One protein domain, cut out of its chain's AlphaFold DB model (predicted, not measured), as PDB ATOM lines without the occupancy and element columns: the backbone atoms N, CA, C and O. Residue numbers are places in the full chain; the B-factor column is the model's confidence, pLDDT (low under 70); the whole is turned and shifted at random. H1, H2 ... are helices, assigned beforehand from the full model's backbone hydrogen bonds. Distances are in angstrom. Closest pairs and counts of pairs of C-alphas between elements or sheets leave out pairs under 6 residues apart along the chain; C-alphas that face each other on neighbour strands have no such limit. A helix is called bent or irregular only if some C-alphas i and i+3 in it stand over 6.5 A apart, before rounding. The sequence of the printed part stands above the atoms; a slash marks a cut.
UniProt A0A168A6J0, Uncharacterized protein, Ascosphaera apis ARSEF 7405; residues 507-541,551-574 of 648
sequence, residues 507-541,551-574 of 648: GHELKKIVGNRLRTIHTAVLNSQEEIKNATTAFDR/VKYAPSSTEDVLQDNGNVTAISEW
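This is residues 507 to 541 and 551 to 574 of the 648 residues of an uncharacterized protein of Ascosphaera apis ARSEF 7405 (UniProt A0A168A6J0). The model shows a hairpin of two helices, H1 and H2, lying side by side, with a third helix, H3, set well away from them; residues 568 to 574 of H3 stick out free of the rest. Between the cut and H3, residues 551 to 564 form a long stretch with no named element that leads to H3. The printed part has 59 residues with three named helices, in the order H1, H2, H3, and no named strand; the class is all helix. The whole is loose, with a radius of gyration of the C-alphas of 13.5 A, and its C-alphas span 38 by 27 by 19 A along their three main axes.

H1, residues 507 to 517, and H2, residues 523 to 534, form a helical hairpin, two helices that follow each other and run opposite ways. Their lines stand at a shallow tilt of 30 degrees, and their centres are 10.4 A apart. H1 and H2 touch, with 13 pairs of C-alphas within 8 A; the closest C-alphas are those of Gly 507 and Lys 533, 4.2 A apart. H2 touches H1 with residues 529 to 534 alone. H3, residues 565 to 574, touches no helix: it is apart from H1 and apart from H2. Residues 568 to 574 of H3 stand free, with no C-alpha 8 or more residues away along the chain within 10 A. In H1 and H3 every O i to N i+4 pair is within hydrogen-bond range, and in H2 6 of 8 are.

H1 begins at C-alpha 507, at (19.813, 179.953, 94.998), and measures 15.3 A from first to last C-alpha. H2, the longest helix with 12 residues, runs from Thr 523, with its C-alpha at (38.016, 176.911, 91.290), to Asn 534 and measures 17.4 A. H3 has 10 residues, from Asn 565 to Trp 574, and measures 14.6 A; C-alpha 574 is at (42.963, 161.001, 103.676). None of the three helices is bent.

The two C-alphas farthest apart are those of Arg 541 and Glu 573, 39.5 A. Residues 542 to 550 are cut out and not printed, and C-alphas 541 and 551 are 19.7 A apart across this cut. The link from H1 to H2, 5 residues, is tight; the link from H2 to H3 is the link across the cut. The C-alphas of residues 551 to 564 lie 9 to 15 A from the mean of all C-alphas. The mean pLDDT of the printed part is 80.1, and residues 519 to 521 and 564 to 567 are under 70.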
ATOM      1  N   GLY A 507      18.397 180.193  95.320       87.31
ATOM      2  CA  GLY A 507      19.813 179.953  94.998       87.31
ATOM      3  C   GLY A 507      20.754 181.028  95.566       87.31
ATOM      4  O   GLY A 507      21.870 180.733  95.989       87.31
ATOM      5  N   HIS A 508      20.272 182.271  95.687       88.56
ATOM      6  CA  HIS A 508      20.997 183.372  96.327       88.56
ATOM      7  C   HIS A 508      21.160 183.189  97.845       88.56
ATOM      8  O   HIS A 508      22.257 183.397  98.370       88.56
ATOM      9  N   GLU A 509      20.112 182.783  98.567       90.94
ATOM     10  CA  GLU A 509      20.209 182.490 100.005       90.94
ATOM     11  C   GLU A 509      21.070 181.251 100.265       90.94
ATOM     12  O   GLU A 509      21.892 181.253 101.188       90.94
ATOM     13  N   LEU A 510      20.941 180.226  99.416       87.31
ATOM     14  CA  LEU A 510      21.768 179.029  99.486       87.31
ATOM     15  C   LEU A 510      23.243 179.373  99.242       87.31
ATOM     16  O   LEU A 510      24.070 179.029 100.087       87.31
ATOM     17  N   LYS A 511      23.589 180.146  98.197       88.00
ATOM     18  CA  LYS A 511      24.964 180.648  98.000       88.00
ATOM     19  C   LYS A 511      25.439 181.464  99.206       88.00
ATOM     20  O   LYS A 511      26.571 181.280  99.643       88.00
ATOM     21  N   LYS A 512      24.596 182.321  99.794       89.25
ATOM     22  CA  LYS A 512      24.956 183.134 100.972       89.25
ATOM     23  C   LYS A 512      25.295 182.276 102.198       89.25
ATOM     24  O   LYS A 512      26.253 182.586 102.904       89.25
ATOM     25  N   ILE A 513      24.561 181.192 102.457       87.81
ATOM     26  CA  ILE A 513      24.900 180.248 103.539       87.81
ATOM     27  C   ILE A 513      26.116 179.390 103.183       87.81
ATOM     28  O   ILE A 513      26.988 179.195 104.035       87.81
ATOM     29  N   VAL A 514      26.187 178.885 101.951       86.12
ATOM     30  CA  VAL A 514      27.262 178.002 101.489       86.12
ATOM     31  C   VAL A 514      28.597 178.743 101.462       86.12
ATOM     32  O   VAL A 514      29.526 178.276 102.106       86.12
ATOM     33  N   GLY A 515      28.695 179.922 100.843       84.31
ATOM     34  CA  GLY A 515      29.931 180.716 100.781       84.31
ATOM     35  C   GLY A 515      30.435 181.194 102.150       84.31
ATOM     36  O   GLY A 515      31.636 181.202 102.401       84.31
ATOM     37  N   ASN A 516      29.534 181.479 103.099       81.88
ATOM     38  CA  ASN A 516      29.921 181.790 104.483       81.88
ATOM     39  C   ASN A 516      30.612 180.610 105.203       81.88
ATOM     40  O   ASN A 516      31.352 180.834 106.168       81.88
ATOM     41  N   ARG A 517      30.367 179.369 104.756       80.00
ATOM     42  CA  ARG A 517      30.960 178.127 105.288       80.00
ATOM     43  C   ARG A 517      32.148 177.649 104.444       80.00
ATOM     44  O   ARG A 517      33.181 177.289 104.996       80.00
ATOM     45  N   LEU A 518      32.012 177.675 103.120       78.06
ATOM     46  CA  LEU A 518      33.021 177.296 102.136       78.06
ATOM     47  C   LEU A 518      33.923 178.489 101.805       78.06
ATOM     48  O   LEU A 518      33.852 179.076 100.726       78.06
ATOM     49  N   ARG A 519      34.815 178.815 102.746       68.56
ATOM     50  CA  ARG A 519      35.927 179.766 102.558       68.56
ATOM     51  C   ARG A 519      37.071 179.128 101.752       68.56
ATOM     52  O   ARG A 519      38.216 179.103 102.190       68.56
ATOM     53  N   THR A 520      36.728 178.510 100.628       63.19
ATOM     54  CA  THR A 520      37.593 177.613  99.853       63.19
ATOM     55  C   THR A 520      38.133 178.305  98.611       63.19
ATOM     56  O   THR A 520      37.358 178.858  97.839       63.19
ATOM     57  N   ILE A 521      39.445 178.198  98.395       67.94
ATOM     58  CA  ILE A 521      40.170 178.805  97.263       67.94
ATOM     59  C   ILE A 521      39.872 178.086  95.926       67.94
ATOM     60  O   ILE A 521      40.053 178.655  94.861       67.94
ATOM     61  N   HIS A 522      39.388 176.839  95.972       74.69
ATOM     62  CA  HIS A 522      39.309 175.946  94.814       74.69
ATOM     63  C   HIS A 522      38.300 176.364  93.726       74.69
ATOM     64  O   HIS A 522      37.096 176.449  93.993       74.69
ATOM     65  N   THR A 523      38.773 176.479  92.481       80.19
ATOM     66  CA  THR A 523      38.016 176.911  91.290       80.19
ATOM     67  C   THR A 523      36.704 176.150  91.104       80.19
ATOM     68  O   THR A 523      35.644 176.772  91.123       80.19
ATOM     69  N   ALA A 524      36.710 174.809  91.083       80.06
ATOM     70  CA  ALA A 524      35.475 174.021  90.931       80.06
ATOM     71  C   ALA A 524      34.419 174.286  92.030       80.06
ATOM     72  O   ALA A 524      33.219 174.124  91.799       80.06
ATOM     73  N   VAL A 525      34.833 174.712  93.234       81.81
ATOM     74  CA  VAL A 525      33.905 175.046  94.331       81.81
ATOM     75  C   VAL A 525      33.346 176.458  94.153       81.81
ATOM     76  O   VAL A 525      32.169 176.681  94.435       81.81
ATOM     77  N   LEU A 526      34.145 177.398  93.643       84.00
ATOM     78  CA  LEU A 526      33.668 178.724  93.238       84.00
ATOM     79  C   LEU A 526      32.674 178.609  92.073       84.00
ATOM     80  O   LEU A 526      31.574 179.151  92.173       84.00
ATOM     81  N   ASN A 527      33.000 177.806  91.055       84.19
ATOM     82  CA  ASN A 527      32.124 177.473  89.929       84.19
ATOM     83  C   ASN A 527      30.811 176.844  90.419       84.19
ATOM     84  O   ASN A 527      29.739 177.348  90.099       84.19
ATOM     85  N   SER A 528      30.870 175.839  91.303       83.50
ATOM     86  CA  SER A 528      29.673 175.249  91.933       83.50
ATOM     87  C   SER A 528      28.838 176.285  92.705       83.50
ATOM     88  O   SER A 528      27.610 176.261  92.667       83.50
ATOM     89  N   GLN A 529      29.476 177.226  93.412       86.69
ATOM     90  CA  GLN A 529      28.770 178.308  94.104       86.69
ATOM     91  C   GLN A 529      28.164 179.337  93.139       86.69
ATOM     92  O   GLN A 529      27.218 180.027  93.521       86.69
ATOM     93  N   GLU A 530      28.739 179.561  91.958       86.75
ATOM     94  CA  GLU A 530      28.129 180.374  90.896       86.75
ATOM     95  C   GLU A 530      26.920 179.640  90.306       86.75
ATOM     96  O   GLU A 530      25.832 180.217  90.251       86.75
ATOM     97  N   GLU A 531      27.078 178.354  89.982       87.50
ATOM     98  CA  GLU A 531      26.023 177.491  89.445       87.50
ATOM     99  C   GLU A 531      24.802 177.447  90.375       87.50
ATOM    100  O   GLU A 531      23.685 177.641  89.910       87.50
ATOM    101  N   ILE A 532      24.997 177.327  91.697       88.06
ATOM    102  CA  ILE A 532      23.932 177.319  92.726       88.06
ATOM    103  C   ILE A 532      22.970 178.525  92.653       88.06
ATOM    104  O   ILE A 532      21.829 178.405  93.099       88.06
ATOM    105  N   LYS A 533      23.367 179.675  92.081       85.88
ATOM    106  CA  LYS A 533      22.436 180.801  91.841       85.88
ATOM    107  C   LYS A 533      21.338 180.431  90.831       85.88
ATOM    108  O   LYS A 533      20.191 180.836  90.999       85.88
ATOM    109  N   ASN A 534      21.719 179.681  89.795       85.38
ATOM    110  CA  ASN A 534      20.979 179.486  88.546       85.38
ATOM    111  C   ASN A 534      20.479 178.033  88.377       85.38
ATOM    112  O   ASN A 534      19.521 177.769  87.647       85.38
ATOM    113  N   ALA A 535      21.120 177.078  89.054       82.38
ATOM    114  CA  ALA A 535      20.817 175.656  89.019       82.38
ATOM    115  C   ALA A 535      19.621 175.309  89.916       82.38
ATOM    116  O   ALA A 535      19.768 174.868  91.054       82.38
ATOM    117  N   THR A 536      18.416 175.434  89.362       81.25
ATOM    118  CA  THR A 536      17.269 174.637  89.824       81.25
ATOM    119  C   THR A 536      17.576 173.150  89.644       81.25
ATOM    120  O   THR A 536      18.022 172.738  88.568       81.25
ATOM    121  N   THR A 537      17.365 172.332  90.678       82.50
ATOM    122  CA  THR A 537      17.641 170.890  90.596       82.50
ATOM    123  C   THR A 537      16.631 170.198  89.678       82.50
ATOM    124  O   THR A 537      15.546 170.728  89.423       82.50
ATOM    125  N   ALA A 538      16.940 168.990  89.195       81.62
ATOM    126  CA  ALA A 538      15.957 168.201  88.447       81.62
ATOM    127  C   ALA A 538      14.660 167.986  89.251       81.62
ATOM    128  O   ALA A 538      13.567 168.079  88.699       81.62
ATOM    129  N   PHE A 539      14.774 167.803  90.573       79.56
ATOM    130  CA  PHE A 539      13.628 167.675  91.474       79.56
ATOM    131  C   PHE A 539      12.739 168.930  91.472       79.56
ATOM    132  O   PHE A 539      11.526 168.804  91.316       79.56
ATOM    133  N   ASP A 540      13.326 170.129  91.553       83.38
ATOM    134  CA  ASP A 540      12.578 171.400  91.517       83.38
ATOM    135  C   ASP A 540      11.890 171.636  90.159       83.38
ATOM    136  O   ASP A 540      10.864 172.306  90.079       83.38
ATOM    137  N   ARG A 541      12.443 171.059  89.083       84.31
ATOM    138  CA  ARG A 541      11.871 171.068  87.724       84.31
ATOM    139  C   ARG A 541      10.819 169.973  87.500       84.31
ATOM    140  O   ARG A 541      10.261 169.893  86.407       84.31
ATOM    141  N   VAL A 551      29.343 161.917  86.159       85.31
ATOM    142  CA  VAL A 551      29.492 162.707  84.927       85.31
ATOM    143  C   VAL A 551      29.079 164.158  85.183       85.31
ATOM    144  O   VAL A 551      29.807 165.065  84.808       85.31
ATOM    145  N   LYS A 552      27.952 164.381  85.877       84.38
ATOM    146  CA  LYS A 552      27.446 165.723  86.222       84.38
ATOM    147  C   LYS A 552      28.431 166.546  87.063       84.38
ATOM    148  O   LYS A 552      28.485 167.756  86.910       84.38
ATOM    149  N   TYR A 553      29.187 165.882  87.935       81.19
ATOM    150  CA  TYR A 553      30.199 166.490  88.803       81.19
ATOM    151  C   TYR A 553      31.607 165.956  88.486       81.19
ATOM    152  O   TYR A 553      32.438 165.805  89.383       81.19
ATOM    153  N   ALA A 554      31.860 165.603  87.222       82.81
ATOM    154  CA  ALA A 554      33.220 165.390  86.746       82.81
ATOM    155  C   ALA A 554      33.953 166.745  86.653       82.81
ATOM    156  O   ALA A 554      33.311 167.744  86.325       82.81
ATOM    157  N   PRO A 555      35.275 166.799  86.907       83.56
ATOM    158  CA  PRO A 555      36.074 167.960  86.530       83.56
ATOM    159  C   PRO A 555      35.972 168.195  85.018       83.56
ATOM    160  O   PRO A 555      35.925 167.240  84.239       83.56
ATOM    161  N   SER A 556      35.916 169.465  84.629       84.12
ATOM    162  CA  SER A 556      35.680 169.912  83.251       84.12
ATOM    163  C   SER A 556      36.903 170.586  82.632       84.12
ATOM    164  O   SER A 556      37.139 170.450  81.436       84.12
ATOM    165  N   SER A 557      37.693 171.266  83.465       82.50
ATOM    166  CA  SER A 557      38.967 171.882  83.118       82.50
ATOM    167  C   SER A 557      40.127 171.143  83.786       82.50
ATOM    168  O   SER A 557      39.984 170.550  84.859       82.50
ATOM    169  N   THR A 558      41.313 171.260  83.196       80.75
ATOM    170  CA  THR A 558      42.589 170.967  83.857       80.75
ATOM    171  C   THR A 558      42.717 171.689  85.207       80.75
ATOM    172  O   THR A 558      43.216 171.096  86.161       80.75
ATOM    173  N   GLU A 559      42.192 172.912  85.341       77.38
ATOM    174  CA  GLU A 559      42.171 173.678  86.600       77.38
ATOM    175  C   GLU A 559      41.301 173.039  87.699       77.38
ATOM    176  O   GLU A 559      41.574 173.214  88.885       77.38
ATOM    177  N   ASP A 560      40.277 172.254  87.335       76.81
ATOM    178  CA  ASP A 560      39.465 171.504  88.304       76.81
ATOM    179  C   ASP A 560      40.228 170.281  88.872       76.81
ATOM    180  O   ASP A 560      39.783 169.677  89.854       76.81
ATOM    181  N   VAL A 561      41.351 169.892  88.245       78.94
ATOM    182  CA  VAL A 561      42.149 168.684  88.548       78.94
ATOM    183  C   VAL A 561      43.522 169.022  89.138       78.94
ATOM    184  O   VAL A 561      43.958 168.383  90.101       78.94
ATOM    185  N   LEU A 562      44.228 169.995  88.560       72.88
ATOM    186  CA  LEU A 562      45.574 170.411  88.960       72.88
ATOM    187  C   LEU A 562      45.521 171.383  90.143       72.88
ATOM    188  O   LEU A 562      45.846 172.559  90.032       72.88
ATOM    189  N   GLN A 563      45.119 170.865  91.300       71.31
ATOM    190  CA  GLN A 563      45.087 171.634  92.541       71.31
ATOM    191  C   GLN A 563      46.486 172.054  93.002       71.31
ATOM    192  O   GLN A 563      47.440 171.274  92.926       71.31
ATOM    193  N   ASP A 564      46.568 173.237  93.616       66.88
ATOM    194  CA  ASP A 564      47.745 173.649  94.376       66.88
ATOM    195  C   ASP A 564      48.119 172.631  95.460       66.88
ATOM    196  O   ASP A 564      47.273 172.006  96.118       66.88
ATOM    197  N   ASN A 565      49.433 172.494  95.640       59.66
ATOM    198  CA  ASN A 565      50.107 171.285  96.112       59.66
ATOM    199  C   ASN A 565      49.557 170.750  97.452       59.66
ATOM    200  O   ASN A 565      49.465 169.537  97.654       59.66
ATOM    201  N   GLY A 566      49.161 171.651  98.360       67.94
ATOM    202  CA  GLY A 566      48.684 171.319  99.708       67.94
ATOM    203  C   GLY A 566      47.330 170.599  99.773       67.94
ATOM    204  O   GLY A 566      47.066 169.894 100.744       67.94
ATOM    205  N   ASN A 567      46.475 170.722  98.753       69.12
ATOM    206  CA  ASN A 567      45.210 169.976  98.723       69.12
ATOM    207  C   ASN A 567      45.434 168.524  98.271       69.12
ATOM    208  O   ASN A 567      44.853 167.596  98.838       69.12
ATOM    209  N   VAL A 568      46.338 168.312  97.308       71.75
ATOM    210  CA  VAL A 568      46.684 166.978  96.786       71.75
ATOM    211  C   VAL A 568      47.321 166.109  97.875       71.75
ATOM    212  O   VAL A 568      46.982 164.930  98.003       71.75
ATOM    213  N   THR A 569      48.195 166.681  98.712       71.25
ATOM    214  CA  THR A 569      48.790 165.965  99.853       71.25
ATOM    215  C   THR A 569      47.748 165.615 100.917       71.25
ATOM    216  O   THR A 569      47.729 164.473 101.375       71.25
ATOM    217  N   ALA A 570      46.823 166.523 101.246       74.00
ATOM    218  CA  ALA A 570      45.729 166.254 102.183       74.00
ATOM    219  C   ALA A 570      44.773 165.150 101.683       74.00
ATOM    220  O   ALA A 570      44.396 164.260 102.449       74.00
ATOM    221  N   ILE A 571      44.424 165.148 100.390       74.00
ATOM    222  CA  ILE A 571      43.612 164.086  99.770       74.00
ATOM    223  C   ILE A 571      44.377 162.753  99.763       74.00
ATOM    224  O   ILE A 571      43.804 161.718 100.106       74.00
ATOM    225  N   SER A 572      45.672 162.764  99.438       76.31
ATOM    226  CA  SER A 572      46.544 161.582  99.498       76.31
ATOM    227  C   SER A 572      46.608 160.994 100.914       76.31
ATOM    228  O   SER A 572      46.439 159.787 101.094       76.31
ATOM    229  N   GLU A 573      46.770 161.833 101.939       80.81
ATOM    230  CA  GLU A 573      46.791 161.413 103.342       80.81
ATOM    231  C   GLU A 573      45.430 160.851 103.800       80.81
ATOM    232  O   GLU A 573      45.372 159.812 104.464       80.81
ATOM    233  N   TRP A 574      44.321 161.476 103.394       79.94
ATOM    234  CA  TRP A 574      42.963 161.001 103.676       79.94
ATOM    235  C   TRP A 574      42.660 159.653 103.002       79.94
ATOM    236  O   TRP A 574      42.148 158.738 103.651       79.94
TER     237      TRP A 574